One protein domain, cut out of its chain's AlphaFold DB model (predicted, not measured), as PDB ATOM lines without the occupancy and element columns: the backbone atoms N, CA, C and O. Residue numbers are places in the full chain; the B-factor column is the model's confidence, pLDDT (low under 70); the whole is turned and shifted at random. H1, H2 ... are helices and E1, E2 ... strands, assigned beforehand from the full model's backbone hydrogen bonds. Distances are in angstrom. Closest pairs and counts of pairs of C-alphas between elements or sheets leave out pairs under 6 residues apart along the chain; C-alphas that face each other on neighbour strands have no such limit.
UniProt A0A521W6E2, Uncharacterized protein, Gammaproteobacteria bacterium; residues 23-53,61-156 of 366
ATOM      1  N   ASP A  23      33.067 -11.682 -41.520       82.06
ATOM      2  CA  ASP A  23      34.373 -11.705 -40.866       82.06
ATOM      3  C   ASP A  23      34.705 -13.137 -40.439       82.06
ATOM      4  O   ASP A  23      33.996 -13.717 -39.620       82.06
ATOM      5  N   CYS A  24      35.773 -13.688 -41.014       79.75
ATOM      6  CA  CYS A  24      36.282 -15.041 -40.778       79.75
ATOM      7  C   CYS A  24      37.699 -15.051 -40.169       79.75
ATOM      8  O   CYS A  24      38.356 -16.092 -40.167       79.75
ATOM      9  N   THR A  25      38.214 -13.903 -39.723       69.75
ATOM     10  CA  THR A  25      39.666 -13.641 -39.632       69.75
ATOM     11  C   THR A  25      40.402 -14.275 -38.447       69.75
ATOM     12  O   THR A  25      41.628 -14.198 -38.385       69.75
ATOM     13  N   SER A  26      39.700 -14.917 -37.510       70.12
ATOM     14  CA  SER A  26      40.298 -15.390 -36.251       70.12
ATOM     15  C   SER A  26      39.912 -16.834 -35.912       70.12
ATOM     16  O   SER A  26      39.099 -17.060 -35.009       70.12
ATOM     17  N   PRO A  27      40.467 -17.845 -36.607       83.38
ATOM     18  CA  PRO A  27      40.321 -19.221 -36.156       83.38
ATOM     19  C   PRO A  27      41.019 -19.423 -34.807       83.38
ATOM     20  O   PRO A  27      42.040 -18.813 -34.499       83.38
ATOM     21  N   THR A  28      40.489 -20.342 -34.015       86.06
ATOM     22  CA  THR A  28      41.110 -20.858 -32.800       86.06
ATOM     23  C   THR A  28      41.901 -22.125 -33.112       86.06
ATOM     24  O   THR A  28      41.368 -23.060 -33.722       86.06
ATOM     25  N   LEU A  29      43.152 -22.188 -32.649       89.62
ATOM     26  CA  LEU A  29      43.957 -23.405 -32.680       89.62
ATOM     27  C   LEU A  29      43.459 -24.392 -31.614       89.62
ATOM     28  O   LEU A  29      43.218 -24.027 -30.467       89.62
ATOM     29  N   ARG A  30      43.264 -25.655 -31.999       89.81
ATOM     30  CA  ARG A  30      42.795 -26.732 -31.107       89.81
ATOM     31  C   ARG A  30      43.880 -27.753 -30.793       89.81
ATOM     32  O   ARG A  30      43.891 -28.304 -29.702       89.81
ATOM     33  N   ALA A  31      44.756 -28.021 -31.754       87.44
ATOM     34  CA  ALA A  31      45.912 -28.896 -31.600       87.44
ATOM     35  C   ALA A  31      46.926 -28.580 -32.698       87.44
ATOM     36  O   ALA A  31      46.535 -28.128 -33.778       87.44
ATOM     37  N   ALA A  32      48.195 -28.874 -32.445       88.56
ATOM     38  CA  ALA A  32      49.252 -28.792 -33.439       88.56
ATOM     39  C   ALA A  32      50.203 -29.984 -33.291       88.56
ATOM     40  O   ALA A  32      50.287 -30.561 -32.210       88.56
ATOM     41  N   SER A  33      50.889 -30.366 -34.364       83.94
ATOM     42  CA  SER A  33      51.989 -31.331 -34.315       83.94
ATOM     43  C   SER A  33      52.998 -31.080 -35.439       83.94
ATOM     44  O   SER A  33      52.657 -30.528 -36.488       83.94
ATOM     45  N   GLY A  34      54.260 -31.456 -35.201       77.19
ATOM     46  CA  GLY A  34      55.339 -31.381 -36.195       77.19
ATOM     47  C   GLY A  34      55.726 -29.966 -36.644       77.19
ATOM     48  O   GLY A  34      56.257 -29.806 -37.736       77.19
ATOM     49  N   VAL A  35      55.447 -28.943 -35.826       76.94
ATOM     50  CA  VAL A  35      55.613 -27.509 -36.154       76.94
ATOM     51  C   VAL A  35      57.086 -27.059 -36.237       76.94
ATOM     52  O   VAL A  35      57.375 -25.979 -36.752       76.94
ATOM     53  N   ILE A  36      58.037 -27.866 -35.753       66.31
ATOM     54  CA  ILE A  36      59.480 -27.640 -35.966       66.31
ATOM     55  C   ILE A  36      60.020 -28.584 -37.061       66.31
ATOM     56  O   ILE A  36      60.963 -28.227 -37.768       66.31
ATOM     57  N   GLY A  37      59.382 -29.739 -37.262       65.50
ATOM     58  CA  GLY A  37      59.743 -30.728 -38.273       65.50
ATOM     59  C   GLY A  37      59.349 -30.401 -39.723       65.50
ATOM     60  O   GLY A  37      59.088 -29.268 -40.134       65.50
ATOM     61  N   GLN A  38      59.339 -31.443 -40.559       72.25
ATOM     62  CA  GLN A  38      59.072 -31.316 -42.000       72.25
ATOM     63  C   GLN A  38      57.583 -31.172 -42.341       72.25
ATOM     64  O   GLN A  38      57.252 -30.690 -43.422       72.25
ATOM     65  N   LYS A  39      56.685 -31.629 -41.463       83.00
ATOM     66  CA  LYS A  39      55.238 -31.640 -41.700       83.00
ATOM     67  C   LYS A  39      54.517 -31.014 -40.528       83.00
ATOM     68  O   LYS A  39      54.382 -31.634 -39.481       83.00
ATOM     69  N   HIS A  40      54.007 -29.819 -40.757       89.31
ATOM     70  CA  HIS A  40      53.228 -29.087 -39.785       89.31
ATOM     71  C   HIS A  40      51.766 -29.492 -39.938       89.31
ATOM     72  O   HIS A  40      51.249 -29.572 -41.057       89.31
ATOM     73  N   GLN A  41      51.102 -29.768 -38.825       92.19
ATOM     74  CA  GLN A  41      49.704 -30.175 -38.786       92.19
ATOM     75  C   GLN A  41      48.974 -29.377 -37.715       92.19
ATOM     76  O   GLN A  41      49.489 -29.180 -36.617       92.19
ATOM     77  N   TYR A  42      47.751 -28.959 -38.024       92.38
ATOM     78  CA  TYR A  42      46.917 -28.138 -37.157       92.38
ATOM     79  C   TYR A  42      45.477 -28.635 -37.172       92.38
ATOM     80  O   TYR A  42      44.935 -28.959 -38.231       92.38
ATOM     81  N   LYS A  43      44.822 -28.609 -36.010       92.94
ATOM     82  CA  LYS A  43      43.359 -28.653 -35.888       92.94
ATOM     83  C   LYS A  43      42.864 -27.251 -35.563       92.94
ATOM     84  O   LYS A  43      43.338 -26.658 -34.597       92.94
ATOM     85  N   ILE A  44      41.922 -26.732 -36.343       92.19
ATOM     86  CA  ILE A  44      41.407 -25.364 -36.195       92.19
ATOM     87  C   ILE A  44      39.880 -25.339 -36.208       92.19
ATOM     88  O   ILE A  44      39.246 -26.192 -36.830       92.19
ATOM     89  N   ALA A  45      39.297 -24.346 -35.544       92.31
ATOM     90  CA  ALA A  45      37.863 -24.072 -35.581       92.31
ATOM     91  C   ALA A  45      37.598 -22.567 -35.511       92.31
ATOM     92  O   ALA A  45      38.436 -21.829 -35.009       92.31
ATOM     93  N   GLY A  46      36.443 -22.100 -35.965       90.50
ATOM     94  CA  GLY A  46      36.083 -20.687 -35.883       90.50
ATOM     95  C   GLY A  46      34.656 -20.416 -36.328       90.50
ATOM     96  O   GLY A  46      33.895 -21.338 -36.622       90.50
ATOM     97  N   THR A  47      34.312 -19.134 -36.382       89.44
ATOM     98  CA  THR A  47      33.004 -18.660 -36.835       89.44
ATOM     99  C   THR A  47      33.206 -17.526 -37.826       89.44
ATOM    100  O   THR A  47      34.051 -16.662 -37.610       89.44
ATOM    101  N   CYS A  48      32.429 -17.547 -38.901       87.75
ATOM    102  CA  CYS A  48      32.277 -16.451 -39.839       87.75
ATOM    103  C   CYS A  48      30.954 -15.742 -39.560       87.75
ATOM    104  O   CYS A  48      29.905 -16.386 -39.605       87.75
ATOM    105  N   SER A  49      30.972 -14.441 -39.279       85.81
ATOM    106  CA  SER A  49      29.755 -13.674 -38.969       85.81
ATOM    107  C   SER A  49      29.748 -12.308 -39.643       85.81
ATOM    108  O   SER A  49      30.775 -11.635 -39.688       85.81
ATOM    109  N   GLY A  50      28.587 -11.887 -40.147       75.94
ATOM    110  CA  GLY A  50      28.392 -10.530 -40.661       75.94
ATOM    111  C   GLY A  50      28.160  -9.525 -39.533       75.94
ATOM    112  O   GLY A  50      27.574  -9.863 -38.503       75.94
ATOM    113  N   SER A  51      28.580  -8.274 -39.724       62.31
ATOM    114  CA  SER A  51      28.229  -7.188 -38.808       62.31
ATOM    115  C   SER A  51      26.770  -6.769 -39.023       62.31
ATOM    116  O   SER A  51      26.362  -6.389 -40.121       62.31
ATOM    117  N   SER A  52      25.952  -6.827 -37.972       54.53
ATOM    118  CA  SER A  52      24.641  -6.176 -37.983       54.53
ATOM    119  C   SER A  52      24.851  -4.681 -37.739       54.53
ATOM    120  O   SER A  52      25.308  -4.296 -36.662       54.53
ATOM    121  N   GLY A  53      24.537  -3.831 -38.718       48.44
ATOM    122  CA  GLY A  53      24.456  -2.384 -38.491       48.44
ATOM    123  C   GLY A  53      23.497  -2.053 -37.337       48.44
ATOM    124  O   GLY A  53      22.598  -2.837 -37.028       48.44
ATOM    125  N   PRO A  61      23.740 -13.543 -41.611       78.44
ATOM    126  CA  PRO A  61      24.284 -14.837 -41.991       78.44
ATOM    127  C   PRO A  61      25.546 -15.117 -41.176       78.44
ATOM    128  O   PRO A  61      26.400 -14.243 -41.003       78.44
ATOM    129  N   SER A  62      25.650 -16.334 -40.662       86.69
ATOM    130  CA  SER A  62      26.847 -16.808 -39.988       86.69
ATOM    131  C   SER A  62      27.004 -18.306 -40.170       86.69
ATOM    132  O   SER A  62      26.021 -19.034 -40.306       86.69
ATOM    133  N   PHE A  63      28.246 -18.774 -40.159       89.56
ATOM    134  CA  PHE A  63      28.543 -20.199 -40.118       89.56
ATOM    135  C   PHE A  63      29.746 -20.483 -39.237       89.56
ATOM    136  O   PHE A  63      30.711 -19.721 -39.205       89.56
ATOM    137  N   SER A  64      29.695 -21.597 -38.517       91.56
ATOM    138  CA  SER A  64      30.863 -22.146 -37.842       91.56
ATOM    139  C   SER A  64      31.647 -23.027 -38.804       91.56
ATOM    140  O   SER A  64      31.101 -23.545 -39.781       91.56
ATOM    141  N   TYR A  65      32.934 -23.197 -38.533       92.75
ATOM    142  CA  TYR A  65      33.773 -24.143 -39.244       92.75
ATOM    143  C   TYR A  65      34.736 -24.864 -38.309       92.75
ATOM    144  O   TYR A  65      35.190 -24.324 -37.302       92.75
ATOM    145  N   GLU A  66      35.091 -26.085 -38.686       94.62
ATOM    146  CA  GLU A  66      36.115 -26.892 -38.032       94.62
ATOM    147  C   GLU A  66      36.891 -27.704 -39.065       94.62
ATOM    148  O   GLU A  66      36.369 -28.069 -40.122       94.62
ATOM    149  N   GLY A  67      38.152 -28.007 -38.784       93.81
ATOM    150  CA  GLY A  67      38.922 -28.873 -39.656       93.81
ATOM    151  C   GLY A  67      40.412 -28.836 -39.395       93.81
ATOM    152  O   GLY A  67      40.868 -28.720 -38.259       93.81
ATOM    153  N   SER A  68      41.171 -28.985 -40.475       94.31
ATOM    154  CA  SER A  68      42.617 -29.162 -40.431       94.31
ATOM    155  C   SER A  68      43.337 -28.223 -41.384       94.31
ATOM    156  O   SER A  68      42.818 -27.868 -42.446       94.31
ATOM    157  N   ALA A  69      44.546 -27.846 -40.997       94.06
ATOM    158  CA  ALA A  69      45.514 -27.189 -41.856       94.06
ATOM    159  C   ALA A  69      46.843 -27.936 -41.757       94.06
ATOM    160  O   ALA A  69      47.159 -28.518 -40.723       94.06
ATOM    161  N   SER A  70      47.600 -27.953 -42.844       94.38
ATOM    162  CA  SER A  70      48.872 -28.659 -42.909       94.38
ATOM    163  C   SER A  70      49.805 -28.004 -43.898       94.38
ATOM    164  O   SER A  70      49.355 -27.542 -44.948       94.38
ATOM    165  N   TRP A  71      51.090 -27.998 -43.579       93.75
ATOM    166  CA  TRP A  71      52.133 -27.565 -44.492       93.75
ATOM    167  C   TRP A  71      53.274 -28.574 -44.496       93.75
ATOM    168  O   TRP A  71      53.747 -29.009 -43.447       93.75
ATOM    169  N   ASP A  72      53.686 -28.975 -45.689       89.44
ATOM    170  CA  ASP A  72      54.828 -29.847 -45.909       89.44
ATOM    171  C   ASP A  72      56.003 -28.998 -46.400       89.44
ATOM    172  O   ASP A  72      55.960 -28.427 -47.487       89.44
ATOM    173  N   ARG A  73      57.058 -28.926 -45.590       80.88
ATOM    174  CA  ARG A  73      58.260 -28.121 -45.832       80.88
ATOM    175  C   ARG A  73      59.072 -28.612 -47.029       80.88
ATOM    176  O   ARG A  73      59.687 -27.805 -47.714       80.88
ATOM    177  N   VAL A  74      59.080 -29.923 -47.286       76.56
ATOM    178  CA  VAL A  74      59.860 -30.529 -48.379       76.56
ATOM    179  C   VAL A  74      59.229 -30.187 -49.719       76.56
ATOM    180  O   VAL A  74      59.908 -29.812 -50.670       76.56
ATOM    181  N   THR A  75      57.910 -30.316 -49.796       86.69
ATOM    182  CA  THR A  75      57.172 -30.081 -51.035       86.69
ATOM    183  C   THR A  75      56.674 -28.643 -51.163       86.69
ATOM    184  O   THR A  75      56.226 -28.264 -52.247       86.69
ATOM    185  N   GLY A  76      56.676 -27.868 -50.077       89.00
ATOM    186  CA  GLY A  76      56.027 -26.564 -49.952       89.00
ATOM    187  C   GLY A  76      54.496 -26.622 -49.983       89.00
ATOM    188  O   GLY A  76      53.861 -25.577 -50.083       89.00
ATOM    189  N   GLU A  77      53.865 -27.802 -49.982       96.25
ATOM    190  CA  GLU A  77      52.405 -27.905 -50.094       96.25
ATOM    191  C   GLU A  77      51.716 -27.479 -48.799       96.25
ATOM    192  O   GLU A  77      51.861 -28.127 -47.767       96.25
ATOM    193  N   ALA A  78      50.921 -26.414 -48.875       95.81
ATOM    194  CA  ALA A  78      49.979 -26.012 -47.845       95.81
ATOM    195  C   ALA A  78      48.569 -26.471 -48.227       95.81
ATOM    196  O   ALA A  78      48.109 -26.237 -49.347       95.81
ATOM    197  N   ARG A  79      47.858 -27.084 -47.281       96.69
ATOM    198  CA  ARG A  79      46.502 -27.604 -47.461       96.69
ATOM    199  C   ARG A  79      45.641 -27.291 -46.247       96.69
ATOM    200  O   ARG A  79      46.021 -27.611 -45.127       96.69
ATOM    201  N   GLN A  80      44.456 -26.737 -46.477       95.19
ATOM    202  CA  GLN A  80      43.429 -26.485 -45.465       95.19
ATOM    203  C   GLN A  80      42.135 -27.194 -45.870       95.19
ATOM    204  O   GLN A  80      41.658 -27.006 -46.986       95.19
ATOM    205  N   LYS A  81      41.556 -27.995 -44.973       95.88
ATOM    206  CA  LYS A  81      40.275 -28.685 -45.168       95.88
ATOM    207  C   LYS A  81      39.343 -28.363 -44.010       95.88
ATOM    208  O   LYS A  81      39.660 -28.708 -42.876       95.88
ATOM    209  N   LEU A  82      38.201 -27.754 -44.308       94.69
ATOM    210  CA  LEU A  82      37.213 -27.301 -43.331       94.69
ATOM    211  C   LEU A  82      35.845 -27.893 -43.641       94.69
ATOM    212  O   LEU A  82      35.470 -28.016 -44.803       94.69
ATOM    213  N   ARG A  83      35.097 -28.230 -42.599       95.88
ATOM    214  CA  ARG A  83      33.649 -28.430 -42.635       95.88
ATOM    215  C   ARG A  83      32.992 -27.180 -42.079       95.88
ATOM    216  O   ARG A  83      33.550 -26.585 -41.160       95.88
ATOM    217  N   PHE A  84      31.847 -26.789 -42.621       93.94
ATOM    218  CA  PHE A  84      31.112 -25.616 -42.158       93.94
ATOM    219  C   PHE A  84      29.620 -25.899 -41.989       93.94
ATOM    220  O   PHE A  84      29.062 -26.759 -42.674       93.94
ATOM    221  N   SER A  85      28.992 -25.157 -41.075       94.25
ATOM    222  CA  SER A  85      27.558 -25.216 -40.796       94.25
ATOM    223  C   SER A  85      27.014 -23.831 -40.455       94.25
ATOM    224  O   SER A  85      27.449 -23.205 -39.488       94.25
ATOM    225  N   GLY A  86      26.064 -23.359 -41.258       90.50
ATOM    226  CA  GLY A  86      25.463 -22.031 -41.188       90.50
ATOM    227  C   GLY A  86      24.105 -21.979 -40.504       90.50
ATOM    228  O   GLY A  86      23.356 -22.957 -40.490       90.50
ATOM    229  N   ASN A  87      23.762 -20.805 -39.970       87.25
ATOM    230  CA  ASN A  87      22.433 -20.512 -39.420       87.25
ATOM    231  C   ASN A  87      21.337 -20.401 -40.498       87.25
ATOM    232  O   ASN A  87      20.150 -20.424 -40.188       87.25
ATOM    233  N   ASP A  88      21.735 -20.318 -41.764       84.94
ATOM    234  CA  ASP A  88      20.897 -20.268 -42.959       84.94
ATOM    235  C   ASP A  88      20.886 -21.601 -43.729       84.94
ATOM    236  O   ASP A  88      20.586 -21.646 -44.925       84.94
ATOM    237  N   ASN A  89      21.196 -22.696 -43.026       88.06
ATOM    238  CA  ASN A  89      21.246 -24.058 -43.552       88.06
ATOM    239  C   ASN A  89      22.355 -24.293 -44.598       88.06
ATOM    240  O   ASN A  89      22.333 -25.315 -45.290       88.06
ATOM    241  N   ALA A  90      23.326 -23.380 -44.732       90.12
ATOM    242  CA  ALA A  90      24.529 -23.602 -45.528       90.12
ATOM    243  C   ALA A  90      25.434 -24.640 -44.846       90.12
ATOM    244  O   ALA A  90      26.032 -24.364 -43.808       90.12
ATOM    245  N   THR A  91      25.556 -25.836 -45.417       95.44
ATOM    246  CA  THR A  91      26.431 -26.893 -44.884       95.44
ATOM    247  C   THR A  91      27.305 -27.476 -45.984       95.44
ATOM    248  O   THR A  91      26.907 -27.518 -47.153       95.44
ATOM    249  N   GLY A  92      28.519 -27.901 -45.635       96.31
ATOM    250  CA  GLY A  92      29.435 -28.482 -46.610       96.31
ATOM    251  C   GLY A  92      30.890 -28.537 -46.167       96.31
ATOM    252  O   GLY A  92      31.218 -28.464 -44.979       96.31
ATOM    253  N   ALA A  93      31.772 -28.679 -47.152       96.19
ATOM    254  CA  ALA A  93      33.213 -28.716 -46.960       96.19
ATOM    255  C   ALA A  93      33.953 -27.788 -47.929       96.19
ATOM    256  O   ALA A  93      33.539 -27.564 -49.064       96.19
ATOM    257  N   ARG A  94      35.091 -27.267 -47.473       94.38
ATOM    258  CA  ARG A  94      35.996 -26.401 -48.224       94.38
ATOM    259  C   ARG A  94      37.408 -26.960 -48.162       94.38
ATOM    260  O   ARG A  94      37.901 -27.270 -47.079       94.38
ATOM    261  N   VAL A  95      38.074 -27.045 -49.308       96.75
ATOM    262  CA  VAL A  95      39.488 -27.421 -49.418       96.75
ATOM    263  C   VAL A  95      40.244 -26.315 -50.142       96.75
ATOM    264  O   VAL A  95      39.879 -25.954 -51.255       96.75
ATOM    265  N   ALA A  96      41.303 -25.802 -49.522       95.88
ATOM    266  CA  ALA A  96      42.232 -24.845 -50.112       95.88
ATOM    267  C   ALA A  96      43.637 -25.458 -50.187       95.88
ATOM    268  O   ALA A  96      44.075 -26.099 -49.230       95.88
ATOM    269  N   VAL A  97      44.335 -25.273 -51.309       97.25
ATOM    270  CA  VAL A  97      45.690 -25.804 -51.538       97.25
ATOM    271  C   VAL A  97      46.557 -24.770 -52.252       97.25
ATOM    272  O   VAL A  97      46.092 -24.125 -53.191       97.25
ATOM    273  N   ALA A  98      47.816 -24.641 -51.838       96.81
ATOM    274  CA  ALA A  98      48.823 -23.823 -52.512       96.81
ATOM    275  C   ALA A  98      50.234 -24.374 -52.273       96.81
ATOM    276  O   ALA A  98      50.454 -25.188 -51.377       96.81
ATOM    277  N   LYS A  99      51.204 -23.895 -53.056       95.50
ATOM    278  CA  LYS A  99      52.630 -24.038 -52.742       95.50
ATOM    279  C   LYS A  99      53.109 -22.774 -52.037       95.50
ATOM    280  O   LYS A  99      52.883 -21.686 -52.560       95.50
ATOM    281  N   CYS A 100      53.749 -22.915 -50.883       91.56
ATOM    282  CA  CYS A 100      54.219 -21.817 -50.047       91.56
ATOM    283  C   CYS A 100      55.681 -22.023 -49.642       91.56
ATOM    284  O   CYS A 100      56.097 -23.148 -49.360       91.56
ATOM    285  N   SER A 101      56.443 -20.928 -49.599       84.62
ATOM    286  CA  SER A 101      57.860 -20.919 -49.210       84.62
ATOM    287  C   SER A 101      58.090 -21.189 -47.722       84.62
ATOM    288  O   SER A 101      59.164 -21.646 -47.345       84.62
ATOM    289  N   GLN A 102      57.092 -20.901 -46.889       85.62
ATOM    290  CA  GLN A 102      57.050 -21.159 -45.450       85.62
ATOM    291  C   GLN A 102      55.633 -21.581 -45.062       85.62
ATOM    292  O   GLN A 102      54.715 -21.496 -45.883       85.62
ATOM    293  N   ASP A 103      55.452 -21.995 -43.809       89.62
ATOM    294  CA  ASP A 103      54.133 -22.301 -43.269       89.62
ATOM    295  C   ASP A 103      53.225 -21.058 -43.303       89.62
ATOM    296  O   ASP A 103      53.474 -20.104 -42.558       89.62
ATOM    297  N   PRO A 104      52.161 -21.045 -44.126       90.94
ATOM    298  CA  PRO A 104      51.292 -19.883 -44.225       90.94
ATOM    299  C   PRO A 104      50.380 -19.705 -43.015       90.94
ATOM    300  O   PRO A 104      49.827 -18.625 -42.847       90.94
ATOM    301  N   PHE A 105      50.184 -20.736 -42.190       90.38
ATOM    302  CA  PHE A 105      49.247 -20.717 -41.068       90.38
ATOM    303  C   PHE A 105      49.838 -20.048 -39.824       90.38
ATOM    304  O   PHE A 105      49.094 -19.534 -38.985       90.38
ATOM    305  N   LEU A 106      51.167 -19.992 -39.725       86.88
ATOM    306  CA  LEU A 106      51.862 -19.318 -38.637       86.88
ATOM    307  C   LEU A 106      51.870 -17.796 -38.819       86.88
ATOM    308  O   LEU A 106      52.150 -17.277 -39.896       86.88
ATOM    309  N   ARG A 107      51.620 -17.063 -37.729       81.75
ATOM    310  CA  ARG A 107      51.740 -15.597 -37.640       81.75
ATOM    311  C   ARG A 107      53.161 -15.128 -37.877       81.75
ATOM    312  O   ARG A 107      53.384 -14.195 -38.635       81.75
ATOM    313  N   ASN A 108      54.096 -15.796 -37.215       73.44
ATOM    314  CA  ASN A 108      55.517 -15.494 -37.266       73.44
ATOM    315  C   ASN A 108      56.257 -16.792 -37.610       73.44
ATOM    316  O   ASN A 108      56.829 -17.412 -36.707       73.44
ATOM    317  N   PRO A 109      56.179 -17.270 -38.867       75.19
ATOM    318  CA  PRO A 109      56.927 -18.449 -39.259       75.19
ATOM    319  C   PRO A 109      58.435 -18.159 -39.158       75.19
ATOM    320  O   PRO A 109      58.873 -17.045 -39.479       75.19
ATOM    321  N   PRO A 110      59.257 -19.137 -38.738       64.19
ATOM    322  CA  PRO A 110      60.701 -19.026 -38.877       64.19
ATOM    323  C   PRO A 110      61.022 -18.857 -40.368       64.19
ATOM    324  O   PRO A 110      60.723 -19.744 -41.156       64.19
ATOM    325  N   GLY A 111      61.597 -17.723 -40.769       63.06
ATOM    326  CA  GLY A 111      61.832 -17.412 -42.189       63.06
ATOM    327  C   GLY A 111      61.333 -16.041 -42.600       63.06
ATOM    328  O   GLY A 111      61.746 -15.531 -43.636       63.06
ATOM    329  N   GLY A 112      60.463 -15.442 -41.784       68.38
ATOM    330  CA  GLY A 112      59.627 -14.326 -42.209       68.38
ATOM    331  C   GLY A 112      58.316 -14.825 -42.816       68.38
ATOM    332  O   GLY A 112      58.018 -16.019 -42.797       68.38
ATOM    333  N   THR A 113      57.504 -13.898 -43.318       77.25
ATOM    334  CA  THR A 113      56.157 -14.174 -43.833       77.25
ATOM    335  C   THR A 113      56.170 -15.173 -44.992       77.25
ATOM    336  O   THR A 113      56.991 -15.068 -45.906       77.25
ATOM    337  N   ALA A 114      55.228 -16.117 -44.989       84.00
ATOM    338  CA  ALA A 114      55.091 -17.089 -46.066       84.00
ATOM    339  C   ALA A 114      54.720 -16.423 -47.398       84.00
ATOM    340  O   ALA A 114      53.800 -15.610 -47.474       84.00
ATOM    341  N   GLN A 115      55.406 -16.821 -48.469       87.69
ATOM    342  CA  GLN A 115      55.054 -16.445 -49.834       87.69
ATOM    343  C   GLN A 115      54.403 -17.645 -50.511       87.69
ATOM    344  O   GLN A 115      55.047 -18.676 -50.708       87.69
ATOM    345  N   CYS A 116      53.124 -17.518 -50.850       91.50
ATOM    346  CA  CYS A 116      52.366 -18.572 -51.509       91.50
ATOM    347  C   CYS A 116      52.108 -18.238 -52.977       91.50
ATOM    348  O   CYS A 116      51.808 -17.096 -53.326       91.50
ATOM    349  N   GLY A 117      52.173 -19.260 -53.827       92.00
ATOM    350  CA  GLY A 117      51.605 -19.207 -55.168       92.00
ATOM    351  C   GLY A 117      50.068 -19.169 -55.140       92.00
ATOM    352  O   GLY A 117      49.456 -19.095 -54.070       92.00
ATOM    353  N   PRO A 118      49.419 -19.251 -56.314       95.12
ATOM    354  CA  PRO A 118      47.964 -19.193 -56.411       95.12
ATOM    355  C   PRO A 118      47.277 -20.271 -55.563       95.12
ATOM    356  O   PRO A 118      47.552 -21.462 -55.709       95.12
ATOM    357  N   VAL A 119      46.345 -19.850 -54.705       96.00
ATOM    358  CA  VAL A 119      45.530 -20.771 -53.908       96.00
ATOM    359  C   VAL A 119      44.393 -21.316 -54.768       96.00
ATOM    360  O   VAL A 119      43.594 -20.565 -55.334       96.00
ATOM    361  N   THR A 120      44.301 -22.639 -54.844       97.06
ATOM    362  CA  THR A 120      43.171 -23.339 -55.460       97.06
ATOM    363  C   THR A 120      42.162 -23.697 -54.384       97.06
ATOM    364  O   THR A 120      42.549 -24.205 -53.333       97.06
ATOM    365  N   VAL A 121      40.879 -23.444 -54.644       96.88
ATOM    366  CA  VAL A 121      39.794 -23.700 -53.693       96.88
ATOM    367  C   VAL A 121      38.717 -24.554 -54.338       96.88
ATOM    368  O   VAL A 121      38.299 -24.295 -55.464       96.88
ATOM    369  N   GLN A 122      38.275 -25.566 -53.600       96.19
ATOM    370  CA  GLN A 122      37.141 -26.417 -53.929       96.19
ATOM    371  C   GLN A 122      36.137 -26.356 -52.782       96.19
ATOM    372  O   GLN A 122      36.516 -26.449 -51.613       96.19
ATOM    373  N   VAL A 123      34.863 -26.192 -53.127       95.94
ATOM    374  CA  VAL A 123      33.754 -26.163 -52.172       95.94
ATOM    375  C   VAL A 123      32.753 -27.229 -52.582       95.94
ATOM    376  O   VAL A 123      32.316 -27.265 -53.730       95.94
ATOM    377  N   GLU A 124      32.400 -28.085 -51.635       95.94
ATOM    378  CA  GLU A 124      31.366 -29.098 -51.779       95.94
ATOM    379  C   GLU A 124      30.195 -28.706 -50.876       95.94
ATOM    380  O   GLU A 124      30.323 -28.697 -49.651       95.94
ATOM    381  N   MET A 125      29.074 -28.332 -51.492       95.62
ATOM    382  CA  MET A 125      27.855 -27.943 -50.784       95.62
ATOM    383  C   MET A 125      26.987 -29.177 -50.532       95.62
ATOM    384  O   MET A 125      26.729 -29.950 -51.451       95.62
ATOM    385  N   GLN A 126      26.494 -29.323 -49.305       94.62
ATOM    386  CA  GLN A 126      25.476 -30.313 -48.945       94.62
ATOM    387  C   GLN A 126      24.076 -29.686 -48.946       94.62
ATOM    388  O   GLN A 126      23.125 -30.288 -49.439       94.62
ATOM    389  N   SER A 127      23.949 -28.460 -48.437       92.44
ATOM    390  CA  SER A 127      22.694 -27.702 -48.424       92.44
ATOM    391  C   SER A 127      22.943 -26.196 -48.352       92.44
ATOM    392  O   SER A 127      24.039 -25.759 -48.005       92.44
ATOM    393  N   GLY A 128      21.908 -25.401 -48.640       88.19
ATOM    394  CA  GLY A 128      21.921 -23.945 -48.482       88.19
ATOM    395  C   GLY A 128      22.669 -23.191 -49.586       88.19
ATOM    396  O   GLY A 128      23.034 -23.748 -50.622       88.19
ATOM    397  N   LYS A 129      22.851 -21.882 -49.384       85.81
ATOM    398  CA  LYS A 129      23.531 -20.999 -50.343       85.81
ATOM    399  C   LYS A 129      25.048 -21.044 -50.163       85.81
ATOM    400  O   LYS A 129      25.550 -21.225 -49.058       85.81
ATOM    401  N   ILE A 130      25.782 -20.812 -51.249       86.38
ATOM    402  CA  ILE A 130      27.234 -20.633 -51.185       86.38
ATOM    403  C   ILE A 130      27.568 -19.179 -50.826       86.38
ATOM    404  O   ILE A 130      27.223 -18.247 -51.552       86.38
ATOM    405  N   HIS A 131      28.225 -18.977 -49.685       87.06
ATOM    406  CA  HIS A 131      28.758 -17.672 -49.287       87.06
ATOM    407  C   HIS A 131      29.996 -17.319 -50.115       87.06
ATOM    408  O   HIS A 131      30.817 -18.191 -50.413       87.06
ATOM    409  N   ALA A 132      30.166 -16.040 -50.455       88.69
ATOM    410  CA  ALA A 132      31.309 -15.571 -51.240       88.69
ATOM    411  C   ALA A 132      32.648 -15.891 -50.552       88.69
ATOM    412  O   ALA A 132      33.640 -16.185 -51.214       88.69
ATOM    413  N   GLU A 133      32.667 -15.900 -49.222       88.12
ATOM    414  CA  GLU A 133      33.826 -16.243 -48.406       88.12
ATOM    415  C   GLU A 133      34.320 -17.665 -48.682       88.12
ATOM    416  O   GLU A 133      35.531 -17.883 -48.752       88.12
ATOM    417  N   LEU A 134      33.413 -18.627 -48.907       89.31
ATOM    418  CA  LEU A 134      33.762 -20.036 -49.129       89.31
ATOM    419  C   LEU A 134      34.609 -20.233 -50.392       89.31
ATOM    420  O   LEU A 134      35.467 -21.116 -50.419       89.31
ATOM    421  N   ILE A 135      34.421 -19.389 -51.407       91.62
ATOM    422  CA  ILE A 135      35.109 -19.480 -52.703       91.62
ATOM    423  C   ILE A 135      36.324 -18.551 -52.828       91.62
ATOM    424  O   ILE A 135      37.002 -18.572 -53.858       91.62
ATOM    425  N   ARG A 136      36.636 -17.744 -51.803       90.94
ATOM    426  CA  ARG A 136      37.825 -16.876 -51.819       90.94
ATOM    427  C   ARG A 136      39.092 -17.713 -51.934       90.94
ATOM    428  O   ARG A 136      39.270 -18.672 -51.182       90.94
ATOM    429  N   LYS A 137      39.982 -17.322 -52.850       92.56
ATOM    430  CA  LYS A 137      41.267 -17.982 -53.138       92.56
ATOM    431  C   LYS A 137      42.341 -17.607 -52.116       92.56
ATOM    432  O   LYS A 137      43.389 -17.072 -52.457       92.56
ATOM    433  N   GLU A 138      42.059 -17.888 -50.856       90.06
ATOM    434  CA  GLU A 138      42.941 -17.617 -49.725       90.06
ATOM    435  C   GLU A 138      42.836 -18.745 -48.699       90.06
ATOM    436  O   GLU A 138      41.871 -19.510 -48.685       90.06
ATOM    437  N   PHE A 139      43.816 -18.872 -47.815       89.44
ATOM    438  CA  PHE A 139      43.606 -19.646 -46.597       89.44
ATOM    439  C   PHE A 139      42.790 -18.801 -45.608       89.44
ATOM    440  O   PHE A 139      42.903 -17.581 -45.617       89.44
ATOM    441  N   TRP A 140      42.014 -19.425 -44.720       79.50
ATOM    442  CA  TRP A 140      41.319 -18.703 -43.634       79.50
ATOM    443  C   TRP A 140      42.078 -18.688 -42.307       79.50
ATOM    444  O   TRP A 140      41.697 -17.987 -41.380       79.50
ATOM    445  N   ALA A 141      43.159 -19.464 -42.212       64.44
ATOM    446  CA  ALA A 141      44.052 -19.445 -41.060       64.44
ATOM    447  C   ALA A 141      45.392 -18.713 -41.245       64.44
ATOM    448  O   ALA A 141      46.210 -18.816 -40.328       64.44
ATOM    449  N   PRO A 142      45.687 -17.999 -42.351       59.22
ATOM    450  CA  PRO A 142      47.023 -17.506 -42.543       59.22
ATOM    451  C   PRO A 142      47.318 -16.441 -41.495       59.22
ATOM    452  O   PRO A 142      46.509 -15.550 -41.249       59.22
ATOM    453  N   HIS A 143      48.472 -16.564 -40.856       61.25
ATOM    454  CA  HIS A 143      48.961 -15.636 -39.838       61.25
ATOM    455  C   HIS A 143      48.163 -15.543 -38.521       61.25
ATOM    456  O   HIS A 143      48.423 -14.665 -37.693       61.25
ATOM    457  N   SER A 144      47.209 -16.442 -38.280       67.75
ATOM    458  CA  SER A 144      46.402 -16.418 -37.049       67.75
ATOM    459  C   SER A 144      47.092 -17.127 -35.877       67.75
ATOM    460  O   SER A 144      47.006 -16.653 -34.741       67.75
ATOM    461  N   ILE A 145      47.849 -18.191 -36.164       81.19
ATOM    462  CA  ILE A 145      48.429 -19.099 -35.170       81.19
ATOM    463  C   ILE A 145      49.820 -18.624 -34.742       81.19
ATOM    464  O   ILE A 145      50.728 -18.511 -35.564       81.19
ATOM    465  N   ALA A 146      50.039 -18.370 -33.452       83.62
ATOM    466  CA  ALA A 146      51.381 -18.051 -32.969       83.62
ATOM    467  C   ALA A 146      52.283 -19.299 -33.000       83.62
ATOM    468  O   ALA A 146      51.881 -20.366 -32.544       83.62
ATOM    469  N   LEU A 147      53.531 -19.156 -33.470       81.44
ATOM    470  CA  LEU A 147      54.507 -20.257 -33.469       81.44
ATOM    471  C   LEU A 147      54.686 -20.848 -32.063       81.44
ATOM    472  O   LEU A 147      54.639 -22.061 -31.910       81.44
ATOM    473  N   ALA A 148      54.812 -19.998 -31.041       77.69
ATOM    474  CA  ALA A 148      54.971 -20.440 -29.656       77.69
ATOM    475  C   ALA A 148      53.761 -21.248 -29.148       77.69
ATOM    476  O   ALA A 148      53.932 -22.252 -28.465       77.69
ATOM    477  N   GLU A 149      52.541 -20.843 -29.512       82.88
ATOM    478  CA  GLU A 149      51.310 -21.561 -29.155       82.88
ATOM    479  C   GLU A 149      51.249 -22.927 -29.851       82.88
ATOM    480  O   GLU A 149      50.983 -23.951 -29.222       82.88
ATOM    481  N   ALA A 150      51.575 -22.959 -31.143       83.69
ATOM    482  CA  ALA A 150      51.627 -24.185 -31.923       83.69
ATOM    483  C   ALA A 150      52.712 -25.156 -31.427       83.69
ATOM    484  O   ALA A 150      52.478 -26.363 -31.355       83.69
ATOM    485  N   GLN A 151      53.878 -24.649 -31.032       78.62
ATOM    486  CA  GLN A 151      54.942 -25.444 -30.416       78.62
ATOM    487  C   GLN A 151      54.508 -26.005 -29.058       78.62
ATOM    488  O   GLN A 151      54.703 -27.195 -28.808       78.62
ATOM    489  N   ALA A 152      53.868 -25.191 -28.214       77.38
ATOM    490  CA  ALA A 152      53.366 -25.630 -26.914       77.38
ATOM    491  C   ALA A 152      52.346 -26.774 -27.048       77.38
ATOM    492  O   ALA A 152      52.438 -27.766 -26.327       77.38
ATOM    493  N   LEU A 153      51.424 -26.679 -28.012       80.81
ATOM    494  CA  LEU A 153      50.444 -27.737 -28.281       80.81
ATOM    495  C   LEU A 153      51.055 -28.970 -28.966       80.81
ATOM    496  O   LEU A 153      50.568 -30.073 -28.749       80.81
ATOM    497  N   SER A 154      52.135 -28.808 -29.737       74.06
ATOM    498  CA  SER A 154      52.863 -29.932 -30.353       74.06
ATOM    499  C   SER A 154      53.639 -30.772 -29.340       74.06
ATOM    500  O   SER A 154      53.876 -31.952 -29.578       74.06
ATOM    501  N   GLY A 155      54.020 -30.189 -28.201       59.94
ATOM    502  CA  GLY A 155      54.658 -30.909 -27.096       59.94
ATOM    503  C   GLY A 155      53.695 -31.757 -26.255       59.94
ATOM    504  O   GLY A 155      54.129 -32.396 -25.300       59.94
ATOM    505  N   HIS A 156      52.392 -31.744 -26.554       50.06
ATOM    506  CA  HIS A 156      51.367 -32.553 -25.895       50.06
ATOM    507  C   HIS A 156      50.680 -33.426 -26.942       50.06
ATOM    508  O   HIS A 156      49.653 -33.049 -27.491       50.06
TER     509      HIS A 156
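Overview. This is residues 23 to 53 and 61 to 156 of the 366 residues of an uncharacterized protein of Gammaproteobacteria bacterium (UniProt A0A521W6E2). What shape is this? One twisted sheet of six strands, E1 to E6, makes a wall; the long links, residues 100 to 119 and 136 to 146, lie over one face, and the other face is bare. H2 stands over edge strand E1, and tiny H1 grazes the sheet near E6. What is it made of? The printed part has 127 residues, mostly strand in class, with E1 E2 E3 E4 E5 E6 H1 H2 along the chain; the sheet keeps the order E1 to E6, antiparallel throughout. How large is it? It is compact, with a radius of gyration of the C-alphas of 14.5 A and spans of 40 by 28 by 27 A.

Arrangement. How do the strands pair? E3, residues 62 to 72, E4, 77 to 86, E5, 91 to 99, and E6, 120 to 127, form a meander, each the antiparallel neighbour of the one before; N 70 and O 79, N 82 and O 94, and N 95 and O 122 are each 2.8 A apart, within hydrogen-bond range. E2, residues 39 to 49, is antiparallel to E3, with N 44 and O 67 at 3.0 A, and forms a hairpin with E1, residues 28 to 33, with N 30 and O 43 at 2.8 A. Where are the helices? H2, residues 147 to 154, stands up from the sheet at 46 degrees, over E1; their closest C-alphas, Ser 33 and Ser 154, are 4.3 A apart. H1, residues 132 to 135, only grazes the sheet; its C-alpha 135 is 6.4 A from C-alpha 121 of E6, their closest pair. Every O i to N i+4 pair in H2 is within hydrogen-bond range, and H1 is too short for one.

Along the chain. Where does E1 begin? C-alpha 28 is at (41.110, -20.858, -32.800). Which strands are long? E3 spans 31.4 A and bends by 51 degrees at residue 66; E2 spans 31.3 A and E4 29.0 A. Where does H2 end? C-alpha 154 is at (52.863, -29.932, -30.353).

Size, cuts and confidence. Is anything missing? Residues 54 to 60 are not printed, and C-alphas 53 and 61 are 12.9 A apart across the cut. Where is confidence low? The mean pLDDT of the printed part is 85.3, and 15 residues are under 70, among them 51 to 53 and 141 to 144.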